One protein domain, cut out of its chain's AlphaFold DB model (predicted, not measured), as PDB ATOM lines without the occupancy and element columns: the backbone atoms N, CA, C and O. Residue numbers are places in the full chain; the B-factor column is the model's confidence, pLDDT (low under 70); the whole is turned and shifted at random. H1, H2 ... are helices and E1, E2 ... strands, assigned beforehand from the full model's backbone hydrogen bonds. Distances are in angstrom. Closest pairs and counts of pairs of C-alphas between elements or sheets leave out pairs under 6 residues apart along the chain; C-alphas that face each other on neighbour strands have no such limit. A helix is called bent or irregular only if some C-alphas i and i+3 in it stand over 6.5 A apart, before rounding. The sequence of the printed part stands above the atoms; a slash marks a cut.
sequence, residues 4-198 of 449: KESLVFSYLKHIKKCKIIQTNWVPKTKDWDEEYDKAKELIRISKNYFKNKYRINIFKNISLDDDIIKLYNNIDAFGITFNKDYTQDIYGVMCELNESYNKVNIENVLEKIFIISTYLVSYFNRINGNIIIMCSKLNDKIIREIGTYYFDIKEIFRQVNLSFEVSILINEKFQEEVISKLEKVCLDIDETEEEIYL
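AT A GLANCE: This is residues 4 to 198 of the 449 residues of an uncharacterized protein of Clostridium neonatale (UniProt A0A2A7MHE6). A twisted sheet of five strands stands in the middle, with H1 along one face and H4 along the other; H2 packs on H4 farther from the sheet, next to arm H5b of the bent helix H5. H6 is on the face of H1 but stands up from the sheet, making three layers, helices on both faces of a sheet: H1 and H6, the sheet, H4 and H5b. The printed part has 195 residues, with six named helices and five named strands in the order H1 E1 H2 H3 E2 E3 H4 E4 H5 E5 H6. The sheet, E1 E2 E3 E4 E5, is mixed and the class is mixed; the whole is compact, with a radius of gyration of the C-alphas of 17.0 A and spans of 52 by 38 by 29 A.

HOW THE PARTS SIT: Look first at edge strand E1, residues 20 to 25: it is antiparallel to E2, residues 75 to 82, with N 22 and O 78 at 2.9 A, within hydrogen-bond range. E2 and E3, residues 88 to 96, form an antiparallel hairpin, with N 79 and O 91 at 2.9 A. E4, residues 128 to 135, is parallel to E3, N 92 and O 130 at 2.9 A, and to edge strand E5, residues 163 to 170, N 131 and O 165 at 2.8 A. H1, residues 4 to 15, is over E2 and E3 at a height over the sheet of 7.9 A; its closest C-alphas to E2 are Leu 12 and Gly 79, 6.1 A. On the opposite face, at 8.9 A, find H4, residues 106 to 122, over E3 and E4. H6, residues 172 to 188, touches H1, closest C-alphas Tyr 11 and Val 178, 6.6 A. H2, residues 36 to 54, touches H4 at a shallow tilt of 19 degrees, opposite ways, closest C-alphas Ala 39 and Thr 118, 5.1 A. H3, residues 68 to 71, is close to H4 but not clearly touching. H5, residues 140 to 159, is one helix by its hydrogen bonds but bent, C-alphas 148 and 151 being 7.0 A apart; arm H5b, residues 151 to 159, touches H2, closest C-alphas Ser 46 and Ile 156, 6.7 A. E3, H4, E4 and E4, H5, E5 are strand-helix-strand units, parallel neighbour strands with a helix between, with right-handed crossovers. Every O i to N i+4 pair is within range in H1, H2, H4 and both arms of H5, and 9 of 13 in H6; H3 is too short for one.

IN THESE COORDINATES: Find C-alpha 4 at (-35.886, 24.022, 51.304), where H1 begins; C-alpha 188, at (-36.249, 41.805, 38.141), ends H6. H2 runs 26.7 A, E3 26.0 A, H4 24.2 A and H6 23.6 A.

THE WHOLE: The farthest C-alphas, Asn 52 and Thr 192, are 53.9 A apart. The printed part has no cut; H2 to H3 is the long link. Of the printed residues 35 are under 70 in pLDDT, namely 27 to 35, 61 to 74, 98 to 103 and 189 to 194.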
ATOM      1  N   LYS A   4     -37.271  24.391  51.607       83.75
ATOM      2  CA  LYS A   4     -35.886  24.022  51.304       83.75
ATOM      3  C   LYS A   4     -35.698  23.706  49.819       83.75
ATOM      4  O   LYS A   4     -34.816  24.275  49.185       83.75
ATOM      5  N   GLU A   5     -36.523  22.823  49.263       83.88
ATOM      6  CA  GLU A   5     -36.456  22.477  47.837       83.88
ATOM      7  C   GLU A   5     -36.682  23.698  46.951       83.88
ATOM      8  O   GLU A   5     -35.996  23.855  45.946       83.88
ATOM      9  N   SER A   6     -37.611  24.581  47.332       85.44
ATOM     10  CA  SER A   6     -37.874  25.797  46.569       85.44
ATOM     11  C   SER A   6     -36.732  26.788  46.602       85.44
ATOM     12  O   SER A   6     -36.424  27.350  45.558       85.44
ATOM     13  N   LEU A   7     -36.075  26.962  47.747       88.50
ATOM     14  CA  LEU A   7     -34.871  27.780  47.842       88.50
ATOM     15  C   LEU A   7     -33.773  27.245  46.911       88.50
ATOM     16  O   LEU A   7     -33.191  27.998  46.132       88.50
ATOM     17  N   VAL A   8     -33.492  25.940  46.994       90.81
ATOM     18  CA  VAL A   8     -32.432  25.305  46.200       90.81
ATOM     19  C   VAL A   8     -32.750  25.371  44.707       90.81
ATOM     20  O   VAL A   8     -31.863  25.670  43.906       90.81
ATOM     21  N   PHE A   9     -34.009  25.138  44.328       90.94
ATOM     22  CA  PHE A   9     -34.467  25.255  42.948       90.94
ATOM     23  C   PHE A   9     -34.238  26.670  42.404       90.94
ATOM     24  O   PHE A   9     -33.553  26.827  41.391       90.94
ATOM     25  N   SER A  10     -34.717  27.695  43.118       89.94
ATOM     26  CA  SER A  10     -34.541  29.090  42.710       89.94
ATOM     27  C   SER A  10     -33.065  29.470  42.628       89.94
ATOM     28  O   SER A  10     -32.645  30.118  41.669       89.94
ATOM     29  N   TYR A  11     -32.236  29.013  43.571       92.62
ATOM     30  CA  TYR A  11     -30.790  29.226  43.515       92.62
ATOM     31  C   TYR A  11     -30.164  28.625  42.251       92.62
ATOM     32  O   TYR A  11     -29.426  29.305  41.532       92.62
ATOM     33  N   LEU A  12     -30.464  27.361  41.944       93.44
ATOM     34  CA  LEU A  12     -29.917  26.696  40.764       93.44
ATOM     35  C   LEU A  12     -30.366  27.382  39.469       93.44
ATOM     36  O   LEU A  12     -29.535  27.639  38.596       93.44
ATOM     37  N   LYS A  13     -31.645  27.746  39.356       91.25
ATOM     38  CA  LYS A  13     -32.190  28.386  38.153       91.25
ATOM     39  C   LYS A  13     -31.647  29.789  37.951       91.25
ATOM     40  O   LYS A  13     -31.193  30.140  36.864       91.25
ATOM     41  N   HIS A  14     -31.689  30.609  38.993       89.75
ATOM     42  CA  HIS A  14     -31.469  32.039  38.844       89.75
ATOM     43  C   HIS A  14     -30.025  32.457  39.091       89.75
ATOM     44  O   HIS A  14     -29.556  33.383  38.427       89.75
ATOM     45  N   ILE A  15     -29.313  31.774  39.989       91.75
ATOM     46  CA  ILE A  15     -27.929  32.112  40.337       91.75
ATOM     47  C   ILE A  15     -26.950  31.262  39.531       91.75
ATOM     48  O   ILE A  15     -26.051  31.812  38.899       91.75
ATOM     49  N   LYS A  16     -27.140  29.937  39.492       93.19
ATOM     50  CA  LYS A  16     -26.285  29.034  38.693       93.19
ATOM     51  C   LYS A  16     -26.702  28.906  37.227       93.19
ATOM     52  O   LYS A  16     -25.969  28.304  36.447       93.19
ATOM     53  N   LYS A  17     -27.829  29.518  36.843       91.50
ATOM     54  CA  LYS A  17     -28.355  29.532  35.467       91.50
ATOM     55  C   LYS A  17     -28.593  28.127  34.898       91.50
ATOM     56  O   LYS A  17     -28.556  27.942  33.678       91.50
ATOM     57  N   CYS A  18     -28.885  27.165  35.776       92.62
ATOM     58  CA  CYS A  18     -29.212  25.800  35.394       92.62
ATOM     59  C   CYS A  18     -30.455  25.788  34.501       92.62
ATOM     60  O   CYS A  18     -31.452  26.453  34.784       92.62
ATOM     61  N   LYS A  19     -30.386  25.013  33.421       90.56
ATOM     62  CA  LYS A  19     -31.489  24.807  32.473       90.56
ATOM     63  C   LYS A  19     -32.294  23.555  32.793       90.56
ATOM     64  O   LYS A  19     -33.478  23.504  32.486       90.56
ATOM     65  N   ILE A  20     -31.660  22.574  33.431       91.75
ATOM     66  CA  ILE A  20     -32.312  21.370  33.948       91.75
ATOM     67  C   ILE A  20     -32.110  21.366  35.453       91.75
ATOM     68  O   ILE A  20     -30.983  21.541  35.914       91.75
ATOM     69  N   ILE A  21     -33.192  21.196  36.210       92.00
ATOM     70  CA  ILE A  21     -33.160  21.150  37.671       92.00
ATOM     71  C   ILE A  21     -34.114  20.062  38.135       92.00
ATOM     72  O   ILE A  21     -35.270  20.036  37.720       92.00
ATOM     73  N   GLN A  22     -33.632  19.194  39.017       89.19
ATOM     74  CA  GLN A  22     -34.435  18.147  39.631       89.19
ATOM     75  C   GLN A  22     -34.227  18.177  41.141       89.19
ATOM     76  O   GLN A  22     -33.112  17.967  41.614       89.19
ATOM     77  N   THR A  23     -35.294  18.437  41.891       88.94
ATOM     78  CA  THR A  23     -35.292  18.403  43.359       88.94
ATOM     79  C   THR A  23     -35.639  17.010  43.884       88.94
ATOM     80  O   THR A  23     -36.205  16.189  43.156       88.94
ATOM     81  N   ASN A  24     -35.299  16.741  45.150       82.44
ATOM     82  CA  ASN A  24     -35.540  15.464  45.838       82.44
ATOM     83  C   ASN A  24     -35.068  14.259  45.026       82.44
ATOM     84  O   ASN A  24     -35.808  13.298  44.789       82.44
ATOM     85  N   TRP A  25     -33.836  14.344  44.546       79.31
ATOM     86  CA  TRP A  25     -33.319  13.355  43.630       79.31
ATOM     87  C   TRP A  25     -32.839  12.113  44.386       79.31
ATOM     88  O   TRP A  25     -32.033  12.195  45.317       79.31
ATOM     89  N   VAL A  26     -33.352  10.960  43.954       74.38
ATOM     90  CA  VAL A  26     -32.989   9.623  44.429       74.38
ATOM     91  C   VAL A  26     -32.896   8.717  43.206       74.38
ATOM     92  O   VAL A  26     -33.845   8.698  42.412       74.38
ATOM     93  N   PRO A  27     -31.811   7.946  43.034       68.44
ATOM     94  CA  PRO A  27     -31.744   6.993  41.940       68.44
ATOM     95  C   PRO A  27     -32.793   5.896  42.150       68.44
ATOM     96  O   PRO A  27     -32.834   5.249  43.194       68.44
ATOM     97  N   LYS A  28     -33.673   5.700  41.163       62.28
ATOM     98  CA  LYS A  28     -34.759   4.703  41.232       62.28
ATOM     99  C   LYS A  28     -34.350   3.318  40.726       62.28
ATOM    100  O   LYS A  28     -35.057   2.350  40.995       62.28
ATOM    101  N   THR A  29     -33.240   3.217  40.005       57.59
ATOM    102  CA  THR A  29     -32.770   1.980  39.375       57.59
ATOM    103  C   THR A  29     -31.451   1.511  39.986       57.59
ATOM    104  O   THR A  29     -30.734   2.279  40.630       57.59
ATOM    105  N   LYS A  30     -31.162   0.215  39.820       55.75
ATOM    106  CA  LYS A  30     -29.874  -0.406  40.177       55.75
ATOM    107  C   LYS A  30     -28.891  -0.416  39.002       55.75
ATOM    108  O   LYS A  30     -27.845  -1.050  39.106       55.75
ATOM    109  N   ASP A  31     -29.246   0.245  37.906       55.53
ATOM    110  CA  ASP A  31     -28.462   0.288  36.678       55.53
ATOM    111  C   ASP A  31     -27.356   1.326  36.862       55.53
ATOM    112  O   ASP A  31     -27.477   2.489  36.485       55.53
ATOM    113  N   TRP A  32     -26.321   0.914  37.592       61.53
ATOM    114  CA  TRP A  32     -25.113   1.697  37.785       61.53
ATOM    115  C   TRP A  32     -24.181   1.485  36.593       61.53
ATOM    116  O   TRP A  32     -23.993   0.354  36.144       61.53
ATOM    117  N   ASP A  33     -23.604   2.577  36.105       58.12
ATOM    118  CA  ASP A  33     -22.704   2.595  34.951       58.12
ATOM    119  C   ASP A  33     -21.355   1.897  35.244       58.12
ATOM    120  O   ASP A  33     -21.017   1.617  36.397       58.12
ATOM    121  N   GLU A  34     -20.532   1.697  34.206       56.28
ATOM    122  CA  GLU A  34     -19.178   1.091  34.267       56.28
ATOM    123  C   GLU A  34     -18.246   1.705  35.342       56.28
ATOM    124  O   GLU A  34     -17.295   1.067  35.787       56.28
ATOM    125  N   GLU A  35     -18.520   2.932  35.799       66.19
ATOM    126  CA  GLU A  35     -17.740   3.658  36.815       66.19
ATOM    127  C   GLU A  35     -18.190   3.377  38.267       66.19
ATOM    128  O   GLU A  35     -17.734   4.024  39.218       66.19
ATOM    129  N   TYR A  36     -19.071   2.392  38.471       73.56
ATOM    130  CA  TYR A  36     -19.518   1.948  39.795       73.56
ATOM    131  C   TYR A  36     -18.357   1.543  40.717       73.56
ATOM    132  O   TYR A  36     -18.382   1.826  41.920       73.56
ATOM    133  N   ASP A  37     -17.298   0.956  40.156       79.38
ATOM    134  CA  ASP A  37     -16.103   0.576  40.910       79.38
ATOM    135  C   ASP A  37     -15.321   1.792  41.421       79.38
ATOM    136  O   ASP A  37     -14.868   1.784  42.569       79.38
ATOM    137  N   LYS A  38     -15.244   2.888  40.649       84.31
ATOM    138  CA  LYS A  38     -14.641   4.145  41.131       84.31
ATOM    139  C   LYS A  38     -15.451   4.766  42.257       84.31
ATOM    140  O   LYS A  38     -14.887   5.282  43.219       84.31
ATOM    141  N   ALA A  39     -16.776   4.705  42.166       84.75
ATOM    142  CA  ALA A  39     -17.656   5.177  43.226       84.75
ATOM    143  C   ALA A  39     -17.459   4.361  44.524       84.75
ATOM    144  O   ALA A  39     -17.351   4.936  45.613       84.75
ATOM    145  N   LYS A  40     -17.308   3.032  44.414       84.31
ATOM    146  CA  LYS A  40     -16.977   2.149  45.549       84.31
ATOM    147  C   LYS A  40     -15.606   2.470  46.129       84.31
ATOM    148  O   LYS A  40     -15.445   2.551  47.349       84.31
ATOM    149  N   GLU A  41     -14.621   2.683  45.265       88.12
ATOM    150  CA  GLU A  41     -13.275   3.062  45.667       88.12
ATOM    151  C   GLU A  41     -13.260   4.399  46.416       88.12
ATOM    152  O   GLU A  41     -12.658   4.482  47.490       88.12
ATOM    153  N   LEU A  42     -13.988   5.408  45.929       90.19
ATOM    154  CA  LEU A  42     -14.128   6.708  46.584       90.19
ATOM    155  C   LEU A  42     -14.685   6.574  48.008       90.19
ATOM    156  O   LEU A  42     -14.135   7.155  48.950       90.19
ATOM    157  N   ILE A  43     -15.743   5.782  48.192       88.38
ATOM    158  CA  ILE A  43     -16.331   5.520  49.515       88.38
ATOM    159  C   ILE A  43     -15.332   4.790  50.415       88.38
ATOM    160  O   ILE A  43     -15.145   5.166  51.572       88.38
ATOM    161  N   ARG A  44     -14.643   3.771  49.893       88.75
ATOM    162  CA  ARG A  44     -13.661   2.990  50.654       88.75
ATOM    163  C   ARG A  44     -12.486   3.852  51.118       88.75
ATOM    164  O   ARG A  44     -12.109   3.787  52.290       88.75
ATOM    165  N   ILE A  45     -11.905   4.647  50.217       91.81
ATOM    166  CA  ILE A  45     -10.766   5.525  50.514       91.81
ATOM    167  C   ILE A  45     -11.185   6.594  51.519       91.81
ATOM    168  O   ILE A  45     -10.542   6.719  52.561       91.81
ATOM    169  N   SER A  46     -12.283   7.310  51.259       92.38
ATOM    170  CA  SER A  46     -12.767   8.359  52.163       92.38
ATOM    171  C   SER A  46     -13.067   7.807  53.560       92.38
ATOM    172  O   SER A  46     -12.554   8.331  54.552       92.38
ATOM    173  N   LYS A  47     -13.802   6.692  53.661       90.88
ATOM    174  CA  LYS A  47     -14.132   6.053  54.943       90.88
ATOM    175  C   LYS A  47     -12.888   5.683  55.744       90.88
ATOM    176  O   LYS A  47     -12.791   6.016  56.927       90.88
ATOM    177  N   ASN A  48     -11.924   5.017  55.110       91.38
ATOM    178  CA  ASN A  48     -10.692   4.603  55.780       91.38
ATOM    179  C   ASN A  48      -9.822   5.801  56.173       91.38
ATOM    180  O   ASN A  48      -9.270   5.817  57.274       91.38
ATOM    181  N   TYR A  49      -9.728   6.815  55.310       94.62
ATOM    182  CA  TYR A  49      -8.924   8.006  55.557       94.62
ATOM    183  C   TYR A  49      -9.392   8.756  56.807       94.62
ATOM    184  O   TYR A  49      -8.614   8.952  57.745       94.62
ATOM    185  N   PHE A  50     -10.679   9.107  56.872       93.25
ATOM    186  CA  PHE A  50     -11.233   9.861  57.999       93.25
ATOM    187  C   PHE A  50     -11.263   9.045  59.298       93.25
ATOM    188  O   PHE A  50     -10.968   9.587  60.370       93.25
ATOM    189  N   LYS A  51     -11.499   7.729  59.212       92.62
ATOM    190  CA  LYS A  51     -11.446   6.834  60.376       92.62
ATOM    191  C   LYS A  51     -10.039   6.723  60.958       92.62
ATOM    192  O   LYS A  51      -9.882   6.742  62.179       92.62
ATOM    193  N   ASN A  52      -9.019   6.617  60.110       93.12
ATOM    194  CA  ASN A  52      -7.643   6.408  60.557       93.12
ATOM    195  C   ASN A  52      -6.976   7.712  61.008       93.12
ATOM    196  O   ASN A  52      -6.358   7.729  62.071       93.12
ATOM    197  N   LYS A  53      -7.124   8.795  60.233       94.06
ATOM    198  CA  LYS A  53      -6.462  10.080  60.502       94.06
ATOM    199  C   LYS A  53      -7.165  10.886  61.593       94.06
ATOM    200  O   LYS A  53      -6.500  11.420  62.475       94.06
ATOM    201  N   TYR A  54      -8.497  10.940  61.557       92.00
ATOM    202  CA  TYR A  54      -9.288  11.834  62.414       92.00
ATOM    203  C   TYR A  54     -10.173  11.113  63.429       92.00
ATOM    204  O   TYR A  54     -10.827  11.768  64.234       92.00
ATOM    205  N   ARG A  55     -10.207   9.771  63.418       91.56
ATOM    206  CA  ARG A  55     -11.144   8.961  64.226       91.56
ATOM    207  C   ARG A  55     -12.617   9.293  63.952       91.56
ATOM    208  O   ARG A  55     -13.479   9.004  64.777       91.56
ATOM    209  N   ILE A  56     -12.904   9.850  62.775       90.31
ATOM    210  CA  ILE A  56     -14.249  10.192  62.312       90.31
ATOM    211  C   ILE A  56     -14.788   9.004  61.527       90.31
ATOM    212  O   ILE A  56     -14.171   8.562  60.558       90.31
ATOM    213  N   ASN A  57     -15.939   8.474  61.935       86.75
ATOM    214  CA  ASN A  57     -16.559   7.356  61.237       86.75
ATOM    215  C   ASN A  57     -17.681   7.879  60.343       86.75
ATOM    216  O   ASN A  57     -18.797   8.080  60.813       86.75
ATOM    217  N   ILE A  58     -17.362   8.098  59.070       86.12
ATOM    218  CA  ILE A  58     -18.359   8.367  58.031       86.12
ATOM    219  C   ILE A  58     -18.933   7.046  57.501       86.12
ATOM    220  O   ILE A  58     -18.252   6.016  57.468       86.12
ATOM    221  N   PHE A  59     -20.198   7.071  57.095       81.06
ATOM    222  CA  PHE A  59     -20.981   5.927  56.633       81.06
ATOM    223  C   PHE A  59     -21.135   4.843  57.708       81.06
ATOM    224  O   PHE A  59     -20.842   3.663  57.476       81.06
ATOM    225  N   LYS A  60     -21.564   5.241  58.916       73.62
ATOM    226  CA  LYS A  60     -21.664   4.351  60.095       73.62
ATOM    227  C   LYS A  60     -22.505   3.096  59.848       73.62
ATOM    228  O   LYS A  60     -22.137   2.030  60.332       73.62
ATOM    229  N   ASN A  61     -23.576   3.220  59.067       65.50
ATOM    230  CA  ASN A  61     -24.560   2.154  58.839       65.50
ATOM    231  C   ASN A  61     -24.303   1.323  57.573       65.50
ATOM    232  O   ASN A  61     -25.162   0.544  57.175       65.50
ATOM    233  N   ILE A  62     -23.159   1.519  56.915       65.44
ATOM    234  CA  ILE A  62     -22.897   0.959  55.586       65.44
ATOM    235  C   ILE A  62     -21.626   0.129  55.668       65.44
ATOM    236  O   ILE A  62     -20.548   0.651  55.975       65.44
ATOM    237  N   SER A  63     -21.746  -1.179  55.464       64.56
ATOM    238  CA  SER A  63     -20.586  -2.062  55.371       64.56
ATOM    239  C   SER A  63     -19.811  -1.770  54.076       64.56
ATOM    240  O   SER A  63     -20.360  -1.219  53.129       64.56
ATOM    241  N   LEU A  64     -18.510  -2.079  54.032       58.34
ATOM    242  CA  LEU A  64     -17.720  -1.903  52.800       58.34
ATOM    243  C   LEU A  64     -18.162  -2.866  51.684       58.34
ATOM    244  O   LEU A  64     -17.906  -2.585  50.517       58.34
ATOM    245  N   ASP A  65     -18.834  -3.955  52.062       55.91
ATOM    246  CA  ASP A  65     -19.391  -4.970  51.166       55.91
ATOM    247  C   ASP A  65     -20.858  -4.681  50.804       55.91
ATOM    248  O   ASP A  65     -21.453  -5.381  49.987       55.91
ATOM    249  N   ASP A  66     -21.462  -3.653  51.413       57.00
ATOM    250  CA  ASP A  66     -22.811  -3.224  51.085       57.00
ATOM    251  C   ASP A  66     -22.800  -2.452  49.768       57.00
ATOM    252  O   ASP A  66     -21.984  -1.553  49.557       57.00
ATOM    253  N   ASP A  67     -23.765  -2.753  48.899       59.94
ATOM    254  CA  ASP A  67     -23.985  -1.957  47.701       59.94
ATOM    255  C   ASP A  67     -24.164  -0.478  48.069       59.94
ATOM    256  O   ASP A  67     -24.924  -0.136  48.983       59.94
ATOM    257  N   ILE A  68     -23.548   0.407  47.276       62.34
ATOM    258  CA  ILE A  68     -23.750   1.873  47.290       62.34
ATOM    259  C   ILE A  68     -25.238   2.233  47.307       62.34
ATOM    260  O   ILE A  68     -25.622   3.272  47.820       62.34
ATOM    261  N   ILE A  69     -26.087   1.334  46.813       57.09
ATOM    262  CA  ILE A  69     -27.544   1.355  46.918       57.09
ATOM    263  C   ILE A  69     -28.014   1.708  48.341       57.09
ATOM    264  O   ILE A  69     -28.962   2.461  48.482       57.09
ATOM    265  N   LYS A  70     -27.350   1.272  49.419       61.78
ATOM    266  CA  LYS A  70     -27.750   1.649  50.792       61.78
ATOM    267  C   LYS A  70     -27.483   3.122  51.147       61.78
ATOM    268  O   LYS A  70     -27.982   3.584  52.169       61.78
ATOM    269  N   LEU A  71     -26.755   3.873  50.314       63.44
ATOM    270  CA  LEU A  71     -26.522   5.319  50.445       63.44
ATOM    271  C   LEU A  71     -27.711   6.171  49.975       63.44
ATOM    272  O   LEU A  71     -27.491   7.342  49.680       63.44
ATOM    273  N   TYR A  72     -28.943   5.637  49.911       58.06
ATOM    274  CA  TYR A  72     -30.175   6.384  49.598       58.06
ATOM    275  C   TYR A  72     -30.479   7.493  50.627       58.06
ATOM    276  O   TYR A  72     -31.483   7.474  51.332       58.06
ATOM    277  N   ASN A  73     -29.611   8.491  50.704       60.50
ATOM    278  CA  ASN A  73     -29.922   9.813  51.188       60.50
ATOM    279  C   ASN A  73     -30.319  10.642  49.972       60.50
ATOM    280  O   ASN A  73     -29.609  10.666  48.961       60.50
ATOM    281  N   ASN A  74     -31.460  11.315  50.093       63.31
ATOM    282  CA  ASN A  74     -31.953  12.225  49.073       63.31
ATOM    283  C   ASN A  74     -30.934  13.344  48.881       63.31
ATOM    284  O   ASN A  74     -30.535  13.992  49.850       63.31
ATOM    285  N   ILE A  75     -30.543  13.586  47.634       79.81
ATOM    286  CA  ILE A  75     -29.937  14.863  47.277       79.81
ATOM    287  C   ILE A  75     -31.064  15.871  47.138       79.81
ATOM    288  O   ILE A  75     -32.075  15.593  46.490       79.81
ATOM    289  N   ASP A  76     -30.896  17.043  47.746       85.88
ATOM    290  CA  ASP A  76     -31.938  18.066  47.728       85.88
ATOM    291  C   ASP A  76     -32.207  18.563  46.307       85.88
ATOM    292  O   ASP A  76     -33.371  18.718  45.935       85.88
ATOM    293  N   ALA A  77     -31.161  18.755  45.492       90.31
ATOM    294  CA  ALA A  77     -31.322  18.952  44.056       90.31
ATOM    295  C   ALA A  77     -30.068  18.649  43.224       90.31
ATOM    296  O   ALA A  77     -28.938  18.793  43.694       90.31
ATOM    297  N   PHE A  78     -30.289  18.355  41.944       92.06
ATOM    298  CA  PHE A  78     -29.288  18.486  40.890       92.06
ATOM    299  C   PHE A  78     -29.659  19.590  39.908       92.06
ATOM    300  O   PHE A  78     -30.837  19.821  39.636       92.06
ATOM    301  N   GLY A  79     -28.641  20.240  39.353       92.50
ATOM    302  CA  GLY A  79     -28.776  21.227  38.291       92.50
ATOM    303  C   GLY A  79     -27.754  21.003  37.182       92.50
ATOM    304  O   GLY A  79     -26.631  20.592  37.462       92.50
ATOM    305  N   ILE A  80     -28.134  21.286  35.937       93.38
ATOM    306  CA  ILE A  80     -27.233  21.260  34.779       93.38
ATOM    307  C   ILE A  80     -27.304  22.603  34.059       93.38
ATOM    308  O   ILE A  80     -28.392  23.056  33.684       93.38
ATOM    309  N   THR A  81     -26.141  23.207  33.832       93.56
ATOM    310  CA  THR A  81     -25.969  24.406  33.006       93.56
ATOM    311  C   THR A  81     -25.279  24.039  31.696       93.56
ATOM    312  O   THR A  81     -24.380  23.199  31.669       93.56
ATOM    313  N   PHE A  82     -25.712  24.677  30.608       89.81
ATOM    314  CA  PHE A  82     -25.097  24.566  29.287       89.81
ATOM    315  C   PHE A  82     -24.316  25.838  29.002       89.81
ATOM    316  O   PHE A  82     -24.897  26.920  28.897       89.81
ATOM    317  N   ASN A  83     -23.001  25.697  28.909       85.69
ATOM    318  CA  ASN A  83     -22.103  26.799  28.621       85.69
ATOM    319  C   ASN A  83     -22.062  27.082  27.114       85.69
ATOM    320  O   ASN A  83     -22.420  26.244  26.285       85.69
ATOM    321  N   LYS A  84     -21.617  28.291  26.748       81.94
ATOM    322  CA  LYS A  84     -21.534  28.729  25.340       81.94
ATOM    323  C   LYS A  84     -20.566  27.885  24.505       81.94
ATOM    324  O   LYS A  84     -20.714  27.814  23.294       81.94
ATOM    325  N   ASP A  85     -19.592  27.257  25.153       82.56
ATOM    326  CA  ASP A  85     -18.619  26.341  24.556       82.56
ATOM    327  C   ASP A  85     -19.141  24.893  24.455       82.56
ATOM    328  O   ASP A  85     -18.361  23.971  24.226       82.56
ATOM    329  N   TYR A  86     -20.452  24.687  24.628       78.00
ATOM    330  CA  TYR A  86     -21.122  23.384  24.643       78.00
ATOM    331  C   TYR A  86     -20.684  22.458  25.789       78.00
ATOM    332  O   TYR A  86     -21.060  21.280  25.819       78.00
ATOM    333  N   THR A  87     -19.935  22.976  26.768       84.06
ATOM    334  CA  THR A  87     -19.640  22.238  27.995       84.06
ATOM    335  C   THR A  87     -20.834  22.254  28.944       84.06
ATOM    336  O   THR A  87     -21.768  23.053  28.822       84.06
ATOM    337  N   GLN A  88     -20.829  21.298  29.867       88.25
ATOM    338  CA  GLN A  88     -21.901  21.096  30.830       88.25
ATOM    339  C   GLN A  88     -21.334  21.196  32.230       88.25
ATOM    340  O   GLN A  88     -20.465  20.402  32.590       88.25
ATOM    341  N   ASP A  89     -21.888  22.107  33.017       90.88
ATOM    342  CA  ASP A  89     -21.638  22.148  34.447       90.88
ATOM    343  C   ASP A  89     -22.770  21.439  35.170       90.88
ATOM    344  O   ASP A  89     -23.936  21.823  35.063       90.88
ATOM    345  N   ILE A  90     -22.415  20.395  35.914       94.00
ATOM    346  CA  ILE A  90     -23.340  19.695  36.795       94.00
ATOM    347  C   ILE A  90     -23.136  20.158  38.235       94.00
ATOM    348  O   ILE A  90     -22.004  20.291  38.709       94.00
ATOM    349  N   TYR A  91     -24.244  20.399  38.923       94.50
ATOM    350  CA  TYR A  91     -24.294  20.837  40.308       94.50
ATOM    351  C   TYR A  91     -25.085  19.825  41.121       94.50
ATOM    352  O   TYR A  91     -26.268  19.630  40.854       94.50
ATOM    353  N   GLY A  92     -24.466  19.217  42.127       92.44
ATOM    354  CA  GLY A  92     -25.176  18.500  43.183       92.44
ATOM    355  C   GLY A  92     -25.270  19.375  44.422       92.44
ATOM    356  O   GLY A  92     -24.253  19.888  44.893       92.44
ATOM    357  N   VAL A  93     -26.482  19.571  44.938       91.44
ATOM    358  CA  VAL A  93     -26.739  20.475  46.061       91.44
ATOM    359  C   VAL A  93     -27.359  19.728  47.226       91.44
ATOM    360  O   VAL A  93     -28.366  19.038  47.074       91.44
ATOM    361  N   MET A  94     -26.782  19.934  48.407       88.69
ATOM    362  CA  MET A  94     -27.402  19.576  49.676       88.69
ATOM    363  C   MET A  94     -27.576  20.838  50.513       88.69
ATOM    364  O   MET A  94     -26.626  21.596  50.706       88.69
ATOM    365  N   CYS A  95     -28.773  21.054  51.032       86.88
ATOM    366  CA  CYS A  95     -29.150  22.199  51.833       86.88
ATOM    367  C   CYS A  95     -29.664  21.747  53.202       86.88
ATOM    368  O   CYS A  95     -30.495  20.853  53.320       86.88
ATOM    369  N   GLU A  96     -29.199  22.396  54.261       84.31
ATOM    370  CA  GLU A  96     -29.721  22.198  55.610       84.31
ATOM    371  C   GLU A  96     -30.186  23.538  56.182       84.31
ATOM    372  O   GLU A  96     -29.378  24.425  56.470       84.31
ATOM    373  N   LEU A  97     -31.503  23.688  56.333       75.56
ATOM    374  CA  LEU A  97     -32.123  24.853  56.958       75.56
ATOM    375  C   LEU A  97     -32.410  24.492  58.417       75.56
ATOM    376  O   LEU A  97     -33.441  23.904  58.726       75.56
ATOM    377  N   ASN A  98     -31.464  24.769  59.314       65.62
ATOM    378  CA  ASN A  98     -31.631  24.442  60.729       65.62
ATOM    379  C   ASN A  98     -32.352  25.562  61.479       65.62
ATOM    380  O   ASN A  98     -31.856  26.686  61.525       65.62
ATOM    381  N   GLU A  99     -33.432  25.214  62.181       49.38
ATOM    382  CA  GLU A  99     -33.950  25.994  63.317       49.38
ATOM    383  C   GLU A  99     -33.250  25.600  64.636       49.38
ATOM    384  O   GLU A  99     -33.141  26.402  65.559       49.38
ATOM    385  N   SER A 100     -32.691  24.380  64.718       48.81
ATOM    386  CA  SER A 100     -32.007  23.857  65.909       48.81
ATOM    387  C   SER A 100     -30.509  23.612  65.663       48.81
ATOM    388  O   SER A 100     -30.132  22.619  65.042       48.81
ATOM    389  N   TYR A 101     -29.654  24.484  66.204       49.59
ATOM    390  CA  TYR A 101     -28.182  24.499  66.067       49.59
ATOM    391  C   TYR A 101     -27.441  23.181  66.305       49.59
ATOM    392  O   TYR A 101     -26.328  23.004  65.816       49.59
ATOM    393  N   ASN A 102     -28.019  22.267  67.082       54.06
ATOM    394  CA  ASN A 102     -27.267  21.182  67.711       54.06
ATOM    395  C   ASN A 102     -27.262  19.861  66.927       54.06
ATOM    396  O   ASN A 102     -26.684  18.889  67.405       54.06
ATOM    397  N   LYS A 103     -27.910  19.786  65.756       61.16
ATOM    398  CA  LYS A 103     -28.070  18.512  65.026       61.16
ATOM    399  C   LYS A 103     -27.048  18.261  63.919       61.16
ATOM    400  O   LYS A 103     -26.860  17.107  63.543       61.16
ATOM    401  N   VAL A 104     -26.384  19.291  63.395       71.50
ATOM    402  CA  VAL A 104     -25.377  19.093  62.341       71.50
ATOM    403  C   VAL A 104     -24.030  18.793  62.974       71.50
ATOM    404  O   VAL A 104     -23.530  19.569  63.783       71.50
ATOM    405  N   ASN A 105     -23.442  17.665  62.590       82.81
ATOM    406  CA  ASN A 105     -22.086  17.276  62.946       82.81
ATOM    407  C   ASN A 105     -21.199  17.241  61.689       82.81
ATOM    408  O   ASN A 105     -21.675  17.295  60.552       82.81
ATOM    409  N   ILE A 106     -19.891  17.143  61.906       86.62
ATOM    410  CA  ILE A 106     -18.911  17.081  60.822       86.62
ATOM    411  C   ILE A 106     -19.031  15.802  59.982       86.62
ATOM    412  O   ILE A 106     -18.845  15.848  58.769       86.62
ATOM    413  N   GLU A 107     -19.405  14.682  60.607       88.00
ATOM    414  CA  GLU A 107     -19.630  13.401  59.926       88.00
ATOM    415  C   GLU A 107     -20.692  13.539  58.831       88.00
ATOM    416  O   GLU A 107     -20.427  13.183  57.689       88.00
ATOM    417  N   ASN A 108     -21.839  14.149  59.140       84.00
ATOM    418  CA  ASN A 108     -22.934  14.338  58.193       84.00
ATOM    419  C   ASN A 108     -22.522  15.245  57.028       84.00
ATOM    420  O   ASN A 108     -22.931  15.011  55.895       84.00
ATOM    421  N   VAL A 109     -21.723  16.288  57.281       86.56
ATOM    422  CA  VAL A 109     -21.239  17.177  56.210       86.56
ATOM    423  C   VAL A 109     -20.310  16.417  55.263       86.56
ATOM    424  O   VAL A 109     -20.477  16.498  54.047       86.56
ATOM    425  N   LEU A 110     -19.366  15.651  55.811       90.06
ATOM    426  CA  LEU A 110     -18.449  14.832  55.018       90.06
ATOM    427  C   LEU A 110     -19.201  13.756  54.226       90.06
ATOM    428  O   LEU A 110     -18.974  13.618  53.026       90.06
ATOM    429  N   GLU A 111     -20.136  13.047  54.863       88.00
ATOM    430  CA  GLU A 111     -20.996  12.068  54.192       88.00
ATOM    431  C   GLU A 111     -21.739  12.702  53.014       88.00
ATOM    432  O   GLU A 111     -21.700  12.159  51.915       88.00
ATOM    433  N   LYS A 112     -22.345  13.884  53.196       87.31
ATOM    434  CA  LYS A 112     -23.067  14.601  52.131       87.31
ATOM    435  C   LYS A 112     -22.167  14.931  50.933       87.31
ATOM    436  O   LYS A 112     -22.582  14.723  49.794       87.31
ATOM    437  N   ILE A 113     -20.936  15.392  51.170       91.56
ATOM    438  CA  ILE A 113     -19.966  15.692  50.100       91.56
ATOM    439  C   ILE A 113     -19.646  14.429  49.293       91.56
ATOM    440  O   ILE A 113     -19.737  14.432  48.062       91.56
ATOM    441  N   PHE A 114     -19.296  13.337  49.971       91.31
ATOM    442  CA  PHE A 114     -18.915  12.096  49.300       91.31
ATOM    443  C   PHE A 114     -20.107  11.376  48.660       91.31
ATOM    444  O   PHE A 114     -19.936  10.769  47.607       91.31
ATOM    445  N   ILE A 115     -21.317  11.495  49.212       87.00
ATOM    446  CA  ILE A 115     -22.550  10.985  48.595       87.00
ATOM    447  C   ILE A 115     -22.811  11.692  47.264       87.00
ATOM    448  O   ILE A 115     -22.980  11.021  46.248       87.00
ATOM    449  N   ILE A 116     -22.768  13.030  47.228       89.94
ATOM    450  CA  ILE A 116     -22.923  13.774  45.967       89.94
ATOM    451  C   ILE A 116     -21.842  13.368  44.968       89.94
ATOM    452  O   ILE A 116     -22.156  13.070  43.819       89.94
ATOM    453  N   SER A 117     -20.588  13.300  45.418       91.62
ATOM    454  CA  SER A 117     -19.464  12.865  44.580       91.62
ATOM    455  C   SER A 117     -19.715  11.482  43.974       91.62
ATOM    456  O   SER A 117     -19.499  11.277  42.786       91.62
ATOM    457  N   THR A 118     -20.222  10.550  44.783       87.44
ATOM    458  CA  THR A 118     -20.552   9.184  44.367       87.44
ATOM    459  C   THR A 118     -21.595   9.203  43.259       87.44
ATOM    460  O   THR A 118     -21.365   8.591  42.226       87.44
ATOM    461  N   TYR A 119     -22.689   9.956  43.414       85.56
ATOM    462  CA  TYR A 119     -23.722  10.041  42.380       85.56
ATOM    463  C   TYR A 119     -23.243  10.732  41.097       85.56
ATOM    464  O   TYR A 119     -23.619  10.311  40.004       85.56
ATOM    465  N   LEU A 120     -22.392  11.758  41.201       88.38
ATOM    466  CA  LEU A 120     -21.774  12.390  40.029       88.38
ATOM    467  C   LEU A 120     -20.945  11.388  39.214       88.38
ATOM    468  O   LEU A 120     -21.023  11.390  37.986       88.38
ATOM    469  N   VAL A 121     -20.204  10.505  39.888       87.88
ATOM    470  CA  VAL A 121     -19.420   9.450  39.233       87.88
ATOM    471  C   VAL A 121     -20.319   8.342  38.695       87.88
ATOM    472  O   VAL A 121     -20.248   8.024  37.515       87.88
ATOM    473  N   SER A 122     -21.166   7.752  39.538       81.44
ATOM    474  CA  SER A 122     -21.848   6.497  39.214       81.44
ATOM    475  C   SER A 122     -23.129   6.657  38.401       81.44
ATOM    476  O   SER A 122     -23.503   5.718  37.707       81.44
ATOM    477  N   TYR A 123     -23.813   7.801  38.499       80.81
ATOM    478  CA  TYR A 123     -25.077   8.041  37.795       80.81
ATOM    479  C   TYR A 123     -24.924   9.013  36.626       80.81
ATOM    480  O   TYR A 123     -25.543   8.839  35.584       80.81
ATOM    481  N   PHE A 124     -24.098  10.050  36.784       82.94
ATOM    482  CA  PHE A 124     -23.886  11.048  35.730       82.94
ATOM    483  C   PHE A 124     -22.635  10.790  34.884       82.94
ATOM    484  O   PHE A 124     -22.396  11.532  33.926       82.94
ATOM    485  N   ASN A 125     -21.848   9.764  35.235       84.50
ATOM    486  CA  ASN A 125     -20.612   9.379  34.558       84.50
ATOM    487  C   ASN A 125     -19.644  10.568  34.400       84.50
ATOM    488  O   ASN A 125     -19.119  10.857  33.320       84.50
ATOM    489  N   ARG A 126     -19.470  11.338  35.486       87.00
ATOM    490  CA  ARG A 126     -18.628  12.538  35.508       87.00
ATOM    491  C   ARG A 126     -17.434  12.400  36.431       87.00
ATOM    492  O   ARG A 126     -17.545  12.029  37.593       87.00
ATOM    493  N   ILE A 127     -16.295  12.839  35.905       89.06
ATOM    494  CA  ILE A 127     -15.050  13.042  36.652       89.06
ATOM    495  C   ILE A 127     -14.875  14.497  37.111       89.06
ATOM    496  O   ILE A 127     -13.909  14.814  37.801       89.06
ATOM    497  N   ASN A 128     -15.771  15.395  36.701       90.56
ATOM    498  CA  ASN A 128     -15.792  16.812  37.051       90.56
ATOM    499  C   ASN A 128     -17.217  17.252  37.406       90.56
ATOM    500  O   ASN A 128     -18.196  16.596  37.058       90.56
ATOM    501  N   GLY A 129     -17.344  18.339  38.157       92.50
ATOM    502  CA  GLY A 129     -18.641  18.780  38.654       92.50
ATOM    503  C   GLY A 129     -18.532  19.590  39.930       92.50
ATOM    504  O   GLY A 129     -17.475  19.674  40.557       92.50
ATOM    505  N   ASN A 130     -19.651  20.191  40.304       95.75
ATOM    506  CA  ASN A 130     -19.743  21.128  41.404       95.75
ATOM    507  C   ASN A 130     -20.613  20.538  42.515       95.75
ATOM    508  O   ASN A 130     -21.749  20.120  42.292       95.75
ATOM    509  N   ILE A 131     -20.088  20.539  43.729       95.25
ATOM    510  CA  ILE A 131     -20.750  20.063  44.936       95.25
ATOM    511  C   ILE A 131     -21.013  21.285  45.799       95.25
ATOM    512  O   ILE A 131     -20.074  21.951  46.230       95.25
ATOM    513  N   ILE A 132     -22.281  21.593  46.051       94.56
ATOM    514  CA  ILE A 132     -22.669  22.743  46.864       94.56
ATOM    515  C   ILE A 132     -23.315  22.249  48.151       94.56
ATOM    516  O   ILE A 132     -24.364  21.605  48.133       94.56
ATOM    517  N   ILE A 133     -22.698  22.585  49.278       90.75
ATOM    518  CA  ILE A 133     -23.271  22.375  50.604       90.75
ATOM    519  C   ILE A 133     -23.750  23.724  51.121       90.75
ATOM    520  O   ILE A 133     -22.947  24.626  51.348       90.75
ATOM    521  N   MET A 134     -25.057  23.856  51.307       90.06
ATOM    522  CA  MET A 134     -25.693  25.046  51.859       90.06
ATOM    523  C   MET A 134     -26.148  24.774  53.287       90.06
ATOM    524  O   MET A 134     -26.795  23.761  53.555       90.06
ATOM    525  N   CYS A 135     -25.851  25.677  54.215       87.12
ATOM    526  CA  CYS A 135     -26.429  25.608  55.550       87.12
ATOM    527  C   CYS A 135     -26.707  27.003  56.101       87.12
ATOM    528  O   CYS A 135     -25.818  27.852  56.116       87.12
ATOM    529  N   SER A 136     -27.931  27.225  56.588       83.00
ATOM    530  CA  SER A 136     -28.339  28.530  57.122       83.00
ATOM    531  C   SER A 136     -27.497  28.946  58.327       83.00
ATOM    532  O   SER A 136     -27.076  30.100  58.412       83.00
ATOM    533  N   LYS A 137     -27.216  28.007  59.243       81.62
ATOM    534  CA  LYS A 137     -26.260  28.241  60.323       81.62
ATOM    535  C   LYS A 137     -25.517  26.992  60.786       81.62
ATOM    536  O   LYS A 137     -26.101  25.920  60.945       81.62
ATOM    537  N   LEU A 138     -24.222  27.169  61.042       82.50
ATOM    538  CA  LEU A 138     -23.281  26.142  61.471       82.50
ATOM    539  C   LEU A 138     -22.358  26.681  62.576       82.50
ATOM    540  O   LEU A 138     -21.990  27.854  62.577       82.50
ATOM    541  N   ASN A 139     -21.980  25.815  63.519       81.56
ATOM    542  CA  ASN A 139     -21.080  26.156  64.625       81.56
ATOM    543  C   ASN A 139     -19.634  26.357  64.130       81.56
ATOM    544  O   ASN A 139     -19.113  25.501  63.415       81.56
ATOM    545  N   ASP A 140     -18.961  27.410  64.601       83.06
ATOM    546  CA  ASP A 140     -17.561  27.742  64.296       83.06
ATOM    547  C   ASP A 140     -16.579  26.579  64.477       83.06
ATOM    548  O   ASP A 140     -15.595  26.474  63.745       83.06
ATOM    549  N   LYS A 141     -16.830  25.677  65.435       84.62
ATOM    550  CA  LYS A 141     -16.034  24.456  65.605       84.62
ATOM    551  C   LYS A 141     -16.049  23.609  64.330       84.62
ATOM    552  O   LYS A 141     -14.990  23.224  63.848       84.62
ATOM    553  N   ILE A 142     -17.235  23.366  63.777       84.62
ATOM    554  CA  ILE A 142     -17.413  22.565  62.562       84.62
ATOM    555  C   ILE A 142     -16.818  23.309  61.364       84.62
ATOM    556  O   ILE A 142     -16.186  22.689  60.521       84.62
ATOM    557  N   ILE A 143     -16.941  24.638  61.310       84.25
ATOM    558  CA  ILE A 143     -16.338  25.459  60.246       84.25
ATOM    559  C   ILE A 143     -14.818  25.283  60.210       84.25
ATOM    560  O   ILE A 143     -14.247  25.053  59.143       84.25
ATOM    561  N   ARG A 144     -14.160  25.331  61.375       85.81
ATOM    562  CA  ARG A 144     -12.713  25.091  61.482       85.81
ATOM    563  C   ARG A 144     -12.331  23.665  61.083       85.81
ATOM    564  O   ARG A 144     -11.334  23.475  60.388       85.81
ATOM    565  N   GLU A 145     -13.122  22.672  61.487       87.44
ATOM    566  CA  GLU A 145     -12.911  21.270  61.100       87.44
ATOM    567  C   GLU A 145     -13.043  21.081  59.580       87.44
ATOM    568  O   GLU A 145     -12.143  20.531  58.953       87.44
ATOM    569  N   ILE A 146     -14.095  21.624  58.960       86.19
ATOM    570  CA  ILE A 146     -14.291  21.614  57.502       86.19
ATOM    571  C   ILE A 146     -13.102  22.263  56.789       86.19
ATOM    572  O   ILE A 146     -12.585  21.693  55.831       86.19
ATOM    573  N   GLY A 147     -12.655  23.435  57.254       85.81
ATOM    574  CA  GLY A 147     -11.500  24.125  56.677       85.81
ATOM    575  C   GLY A 147     -10.226  23.279  56.738       85.81
ATOM    576  O   GLY A 147      -9.474  23.226  55.769       85.81
ATOM    577  N   THR A 148     -10.031  22.548  57.838       89.94
ATOM    578  CA  THR A 148      -8.907  21.612  58.006       89.94
ATOM    579  C   THR A 148      -9.005  20.437  57.031       89.94
ATOM    580  O   THR A 148      -8.002  20.007  56.466       89.94
ATOM    581  N   TYR A 149     -10.215  19.921  56.801       92.50
ATOM    582  CA  TYR A 149     -10.444  18.739  55.967       92.50
ATOM    583  C   TYR A 149     -10.571  19.056  54.477       92.50
ATOM    584  O   TYR A 149     -10.506  18.141  53.663       92.50
ATOM    585  N   TYR A 150     -10.721  20.324  54.092       89.31
ATOM    586  CA  TYR A 150     -10.923  20.723  52.699       89.31
ATOM    587  C   TYR A 150      -9.808  20.217  51.772       89.31
ATOM    588  O   TYR A 150     -10.088  19.630  50.726       89.31
ATOM    589  N   PHE A 151      -8.546  20.381  52.182       90.06
ATOM    590  CA  PHE A 151      -7.405  19.886  51.409       90.06
ATOM    591  C   PHE A 151      -7.410  18.356  51.308       90.06
ATOM    592  O   PHE A 151      -7.197  17.806  50.233       90.06
ATOM    593  N   ASP A 152      -7.741  17.666  52.399       94.00
ATOM    594  CA  ASP A 152      -7.830  16.206  52.412       94.00
ATOM    595  C   ASP A 152      -8.930  15.673  51.484       94.00
ATOM    596  O   ASP A 152      -8.729  14.674  50.800       94.00
ATOM    597  N   ILE A 153     -10.079  16.352  51.422       93.88
ATOM    598  CA  ILE A 153     -11.170  16.013  50.497       93.88
ATOM    599  C   ILE A 153     -10.682  16.135  49.047       93.88
ATOM    600  O   ILE A 153     -10.891  15.223  48.247       93.88
ATOM    601  N   LYS A 154      -9.990  17.232  48.716       93.69
ATOM    602  CA  LYS A 154      -9.414  17.450  47.381       93.69
ATOM    603  C   LYS A 154      -8.355  16.404  47.029       93.69
ATOM    604  O   LYS A 154      -8.338  15.914  45.902       93.69
ATOM    605  N   GLU A 155      -7.517  16.024  47.986       93.25
ATOM    606  CA  GLU A 155      -6.524  14.965  47.805       93.25
ATOM    607  C   GLU A 155      -7.165  13.595  47.566       93.25
ATOM    608  O   GLU A 155      -6.733  12.873  46.668       93.25
ATOM    609  N   ILE A 156      -8.235  13.254  48.292       95.19
ATOM    610  CA  ILE A 156      -8.999  12.021  48.055       95.19
ATOM    611  C   ILE A 156      -9.592  12.018  46.642       95.19
ATOM    612  O   ILE A 156      -9.488  11.014  45.943       95.19
ATOM    613  N   PHE A 157     -10.167  13.134  46.182       94.06
ATOM    614  CA  PHE A 157     -10.662  13.229  44.806       94.06
ATOM    615  C   PHE A 157      -9.545  13.018  43.787       94.06
ATOM    616  O   PHE A 157      -9.704  12.221  42.866       94.06
ATOM    617  N   ARG A 158      -8.382  13.642  43.997       93.31
ATOM    618  CA  ARG A 158      -7.222  13.478  43.119       93.31
ATOM    619  C   ARG A 158      -6.728  12.030  43.058       93.31
ATOM    620  O   ARG A 158      -6.374  11.577  41.975       93.31
ATOM    621  N   GLN A 159      -6.736  11.303  44.177       92.25
ATOM    622  CA  GLN A 159      -6.340   9.886  44.228       92.25
ATOM    623  C   GLN A 159      -7.238   8.981  43.372       92.25
ATOM    624  O   GLN A 159      -6.755   7.986  42.844       92.25
ATOM    625  N   VAL A 160      -8.516   9.339  43.210       90.50
ATOM    626  CA  VAL A 160      -9.499   8.598  42.392       90.50
ATOM    627  C   VAL A 160      -9.640   9.212  40.984       90.50
ATOM    628  O   VAL A 160     -10.545   8.872  40.227       90.50
ATOM    629  N   ASN A 161      -8.736  10.121  40.597       91.12
ATOM    630  CA  ASN A 161      -8.756  10.858  39.327       91.12
ATOM    631  C   ASN A 161     -10.037  11.693  39.111       91.12
ATOM    632  O   ASN A 161     -10.547  11.801  37.993       91.12
ATOM    633  N   LEU A 162     -10.545  12.302  40.183       92.12
ATOM    634  CA  LEU A 162     -11.720  13.171  40.188       92.12
ATOM    635  C   LEU A 162     -11.319  14.638  40.380       92.12
ATOM    636  O   LEU A 162     -10.404  14.977  41.129       92.12
ATOM    637  N   SER A 163     -12.057  15.521  39.715       92.44
ATOM    638  CA  SER A 163     -11.851  16.972  39.667       92.44
ATOM    639  C   SER A 163     -13.125  17.716  40.080       92.44
ATOM    640  O   SER A 163     -13.665  18.540  39.346       92.44
ATOM    641  N   PHE A 164     -13.643  17.385  41.267       94.12
ATOM    642  CA  PHE A 164     -14.831  18.035  41.818       94.12
ATOM    643  C   PHE A 164     -14.500  19.320  42.575       94.12
ATOM    644  O   PHE A 164     -13.547  19.386  43.361       94.12
ATOM    645  N   GLU A 165     -15.335  20.336  42.376       94.56
ATOM    646  CA  GLU A 165     -15.287  21.599  43.102       94.56
ATOM    647  C   GLU A 165     -16.282  21.583  44.257       94.56
ATOM    648  O   GLU A 165     -17.455  21.283  44.060       94.56
ATOM    649  N   VAL A 166     -15.826  21.893  45.473       93.44
ATOM    650  CA  VAL A 166     -16.675  21.863  46.672       93.44
ATOM    651  C   VAL A 166     -16.878  23.286  47.167       93.44
ATOM    652  O   VAL A 166     -15.946  23.924  47.649       93.44
ATOM    653  N   SER A 167     -18.113  23.765  47.069       92.19
ATOM    654  CA  SER A 167     -18.551  25.067  47.562       92.19
ATOM    655  C   SER A 167     -19.356  24.896  48.845       92.19
ATOM    656  O   SER A 167     -20.409  24.260  48.846       92.19
ATOM    657  N   ILE A 168     -18.881  25.482  49.941       88.94
ATOM    658  CA  ILE A 168     -19.546  25.420  51.247       88.94
ATOM    659  C   ILE A 168     -20.084  26.816  51.572       88.94
ATOM    660  O   ILE A 168     -19.322  27.735  51.873       88.94
ATOM    661  N   LEU A 169     -21.404  26.975  51.452       89.50
ATOM    662  CA  LEU A 169     -22.142  28.224  51.638       89.50
ATOM    663  C   LEU A 169     -22.843  28.184  52.995       89.50
ATOM    664  O   LEU A 169     -23.903  27.576  53.145       89.50
ATOM    665  N   ILE A 170     -22.219  28.797  53.996       89.38
ATOM    666  CA  ILE A 170     -22.658  28.738  55.393       89.38
ATOM    667  C   ILE A 170     -22.668  30.122  56.034       89.38
ATOM    668  O   ILE A 170     -21.883  30.982  55.638       89.38
ATOM    669  N   ASN A 171     -23.515  30.311  57.048       87.00
ATOM    670  CA  ASN A 171     -23.607  31.544  57.839       87.00
ATOM    671  C   ASN A 171     -23.702  32.791  56.932       87.00
ATOM    672  O   ASN A 171     -24.609  32.881  56.108       87.00
ATOM    673  N   GLU A 172     -22.755  33.726  57.047       87.75
ATOM    674  CA  GLU A 172     -22.694  34.958  56.250       87.75
ATOM    675  C   GLU A 172     -22.656  34.668  54.748       87.75
ATOM    676  O   GLU A 172     -23.462  35.215  54.002       87.75
ATOM    677  N   LYS A 173     -21.846  33.697  54.301       88.75
ATOM    678  CA  LYS A 173     -21.806  33.310  52.882       88.75
ATOM    679  C   LYS A 173     -23.147  32.789  52.386       88.75
ATOM    680  O   LYS A 173     -23.489  33.017  51.234       88.75
ATOM    681  N   PHE A 174     -23.912  32.083  53.217       89.56
ATOM    682  CA  PHE A 174     -25.257  31.653  52.829       89.56
ATOM    683  C   PHE A 174     -26.182  32.864  52.633       89.56
ATOM    684  O   PHE A 174     -26.895  32.940  51.635       89.56
ATOM    685  N   GLN A 175     -26.127  33.846  53.534       87.44
ATOM    686  CA  GLN A 175     -26.926  35.069  53.418       87.44
ATOM    687  C   GLN A 175     -26.537  35.911  52.198       87.44
ATOM    688  O   GLN A 175     -27.404  36.369  51.456       87.44
ATOM    689  N   GLU A 176     -25.244  36.087  51.946       89.56
ATOM    690  CA  GLU A 176     -24.740  36.931  50.863       89.56
ATOM    691  C   GLU A 176     -24.886  36.270  49.488       89.56
ATOM    692  O   GLU A 176     -25.387  36.882  48.545       89.56
ATOM    693  N   GLU A 177     -24.470  35.008  49.357       90.25
ATOM    694  CA  GLU A 177     -24.387  34.321  48.064       90.25
ATOM    695  C   GLU A 177     -25.695  33.653  47.643       90.25
ATOM    696  O   GLU A 177     -25.902  33.432  46.448       90.25
ATOM    697  N   VAL A 178     -26.568  33.309  48.594       89.50
ATOM    698  CA  VAL A 178     -27.848  32.646  48.308       89.50
ATOM    699  C   VAL A 178     -28.991  33.639  48.469       89.50
ATOM    700  O   VAL A 178     -29.627  33.991  47.479       89.50
ATOM    701  N   ILE A 179     -29.235  34.119  49.692       87.56
ATOM    702  CA  ILE A 179     -30.441  34.896  50.017       87.56
ATOM    703  C   ILE A 179     -30.424  36.263  49.326       87.56
ATOM    704  O   ILE A 179     -31.291  36.546  48.504       87.56
ATOM    705  N   SER A 180     -29.386  37.066  49.559       86.19
ATOM    706  CA  SER A 180     -29.287  38.434  49.031       86.19
ATOM    707  C   SER A 180     -29.279  38.469  47.499       86.19
ATOM    708  O   SER A 180     -29.830  39.381  46.882       86.19
ATOM    709  N   LYS A 181     -28.666  37.471  46.845       89.50
ATOM    710  CA  LYS A 181     -28.685  37.370  45.377       89.50
ATOM    711  C   LYS A 181     -30.066  36.990  44.847       89.50
ATOM    712  O   LYS A 181     -30.494  37.562  43.847       89.50
ATOM    713  N   LEU A 182     -30.777  36.078  45.510       87.88
ATOM    714  CA  LEU A 182     -32.151  35.731  45.139       87.88
ATOM    715  C   LEU A 182     -33.120  36.893  45.369       87.88
ATOM    716  O   LEU A 182     -33.995  37.125  44.541       87.88
ATOM    717  N   GLU A 183     -32.937  37.668  46.437       83.75
ATOM    718  CA  GLU A 183     -33.745  38.859  46.704       83.75
ATOM    719  C   GLU A 183     -33.596  39.940  45.636       83.75
ATOM    720  O   GLU A 183     -34.587  40.609  45.340       83.75
ATOM    721  N   LYS A 184     -32.388  40.111  45.081       83.69
ATOM    722  CA  LYS A 184     -32.131  41.016  43.950       83.69
ATOM    723  C   LYS A 184     -32.835  40.520  42.698       83.69
ATOM    724  O   LYS A 184     -33.580  41.266  42.086       83.69
ATOM    725  N   VAL A 185     -32.678  39.235  42.383       83.25
ATOM    726  CA  VAL A 185     -33.344  38.622  41.229       83.25
ATOM    727  C   VAL A 185     -34.872  38.708  41.334       83.25
ATOM    728  O   VAL A 185     -35.539  38.936  40.335       83.25
ATOM    729  N   CYS A 186     -35.434  38.586  42.538       76.12
ATOM    730  CA  CYS A 186     -36.869  38.739  42.778       76.12
ATOM    731  C   CYS A 186     -37.420  40.117  42.364       76.12
ATOM    732  O   CYS A 186     -38.622  40.233  42.144       76.12
ATOM    733  N   LEU A 187     -36.584  41.161  42.299       70.19
ATOM    734  CA  LEU A 187     -37.006  42.494  41.856       70.19
ATOM    735  C   LEU A 187     -37.111  42.599  40.327       70.19
ATOM    736  O   LEU A 187     -37.841  43.457  39.842       70.19
ATOM    737  N   ASP A 188     -36.423  41.720  39.597       70.56
ATOM    738  CA  ASP A 188     -36.249  41.805  38.141       70.56
ATOM    739  C   ASP A 188     -37.108  40.788  37.360       70.56
ATOM    740  O   ASP A 188     -37.053  40.756  36.132       70.56
ATOM    741  N   ILE A 189     -37.861  39.912  38.040       66.88
ATOM    742  CA  ILE A 189     -38.655  38.843  37.409       66.88
ATOM    743  C   ILE A 189     -40.123  39.259  37.261       66.88
ATOM    744  O   ILE A 189     -40.750  39.698  38.225       66.88
ATOM    745  N   ASP A 190     -40.681  39.037  36.066       59.12
ATOM    746  CA  ASP A 190     -42.108  39.201  35.776       59.12
ATOM    747  C   ASP A 190     -42.981  38.213  36.569       59.12
ATOM    748  O   ASP A 190     -42.653  37.036  36.729       59.12
ATOM    749  N   GLU A 191     -44.164  38.670  36.997       55.00
ATOM    750  CA  GLU A 191     -45.064  37.943  37.916       55.00
ATOM    751  C   GLU A 191     -45.529  36.563  37.407       55.00
ATOM    752  O   GLU A 191     -46.046  35.742  38.165       55.00
ATOM    753  N   THR A 192     -45.355  36.296  36.112       48.34
ATOM    754  CA  THR A 192     -45.798  35.071  35.435       48.34
ATOM    755  C   THR A 192     -44.805  33.907  35.541       48.34
ATOM    756  O   THR A 192     -45.191  32.767  35.278       48.34
ATOM    757  N   GLU A 193     -43.568  34.150  35.993       53.97
ATOM    758  CA  GLU A 193     -42.533  33.118  36.198       53.97
ATOM    759  C   GLU A 193     -42.276  32.786  37.682       53.97
ATOM    760  O   GLU A 193     -41.299  32.107  38.017       53.97
ATOM    761  N   GLU A 194     -43.125  33.272  38.592       58.66
ATOM    762  CA  GLU A 194     -42.841  33.246  40.026       58.66
ATOM    763  C   GLU A 194     -42.874  31.838  40.643       58.66
ATOM    764  O   GLU A 194     -43.902  31.164  40.752       58.66
ATOM    765  N   GLU A 195     -41.716  31.426  41.144       71.25
ATOM    766  CA  GLU A 195     -41.545  30.225  41.954       71.25
ATOM    767  C   GLU A 195     -41.976  30.452  43.403       71.25
ATOM    768  O   GLU A 195     -41.934  31.570  43.915       71.25
ATOM    769  N   ILE A 196     -42.329  29.368  44.105       71.56
ATOM    770  CA  ILE A 196     -42.860  29.404  45.481       71.56
ATOM    771  C   ILE A 196     -41.971  30.233  46.423       71.56
ATOM    772  O   ILE A 196     -42.483  31.053  47.185       71.56
ATOM    773  N   TYR A 197     -40.650  30.051  46.365       75.69
ATOM    774  CA  TYR A 197     -39.711  30.796  47.202       75.69
ATOM    775  C   TYR A 197     -39.694  32.294  46.872       75.69
ATOM    776  O   TYR A 197     -39.850  33.116  47.774       75.69
ATOM    777  N   LEU A 198     -39.588  32.666  45.593       74.31
ATOM    778  CA  LEU A 198     -39.602  34.073  45.175       74.31
ATOM    779  C   LEU A 198     -40.936  34.751  45.512       74.31
ATOM    780  O   LEU A 198     -40.948  35.860  46.040       74.31
TER     781      LEU A 198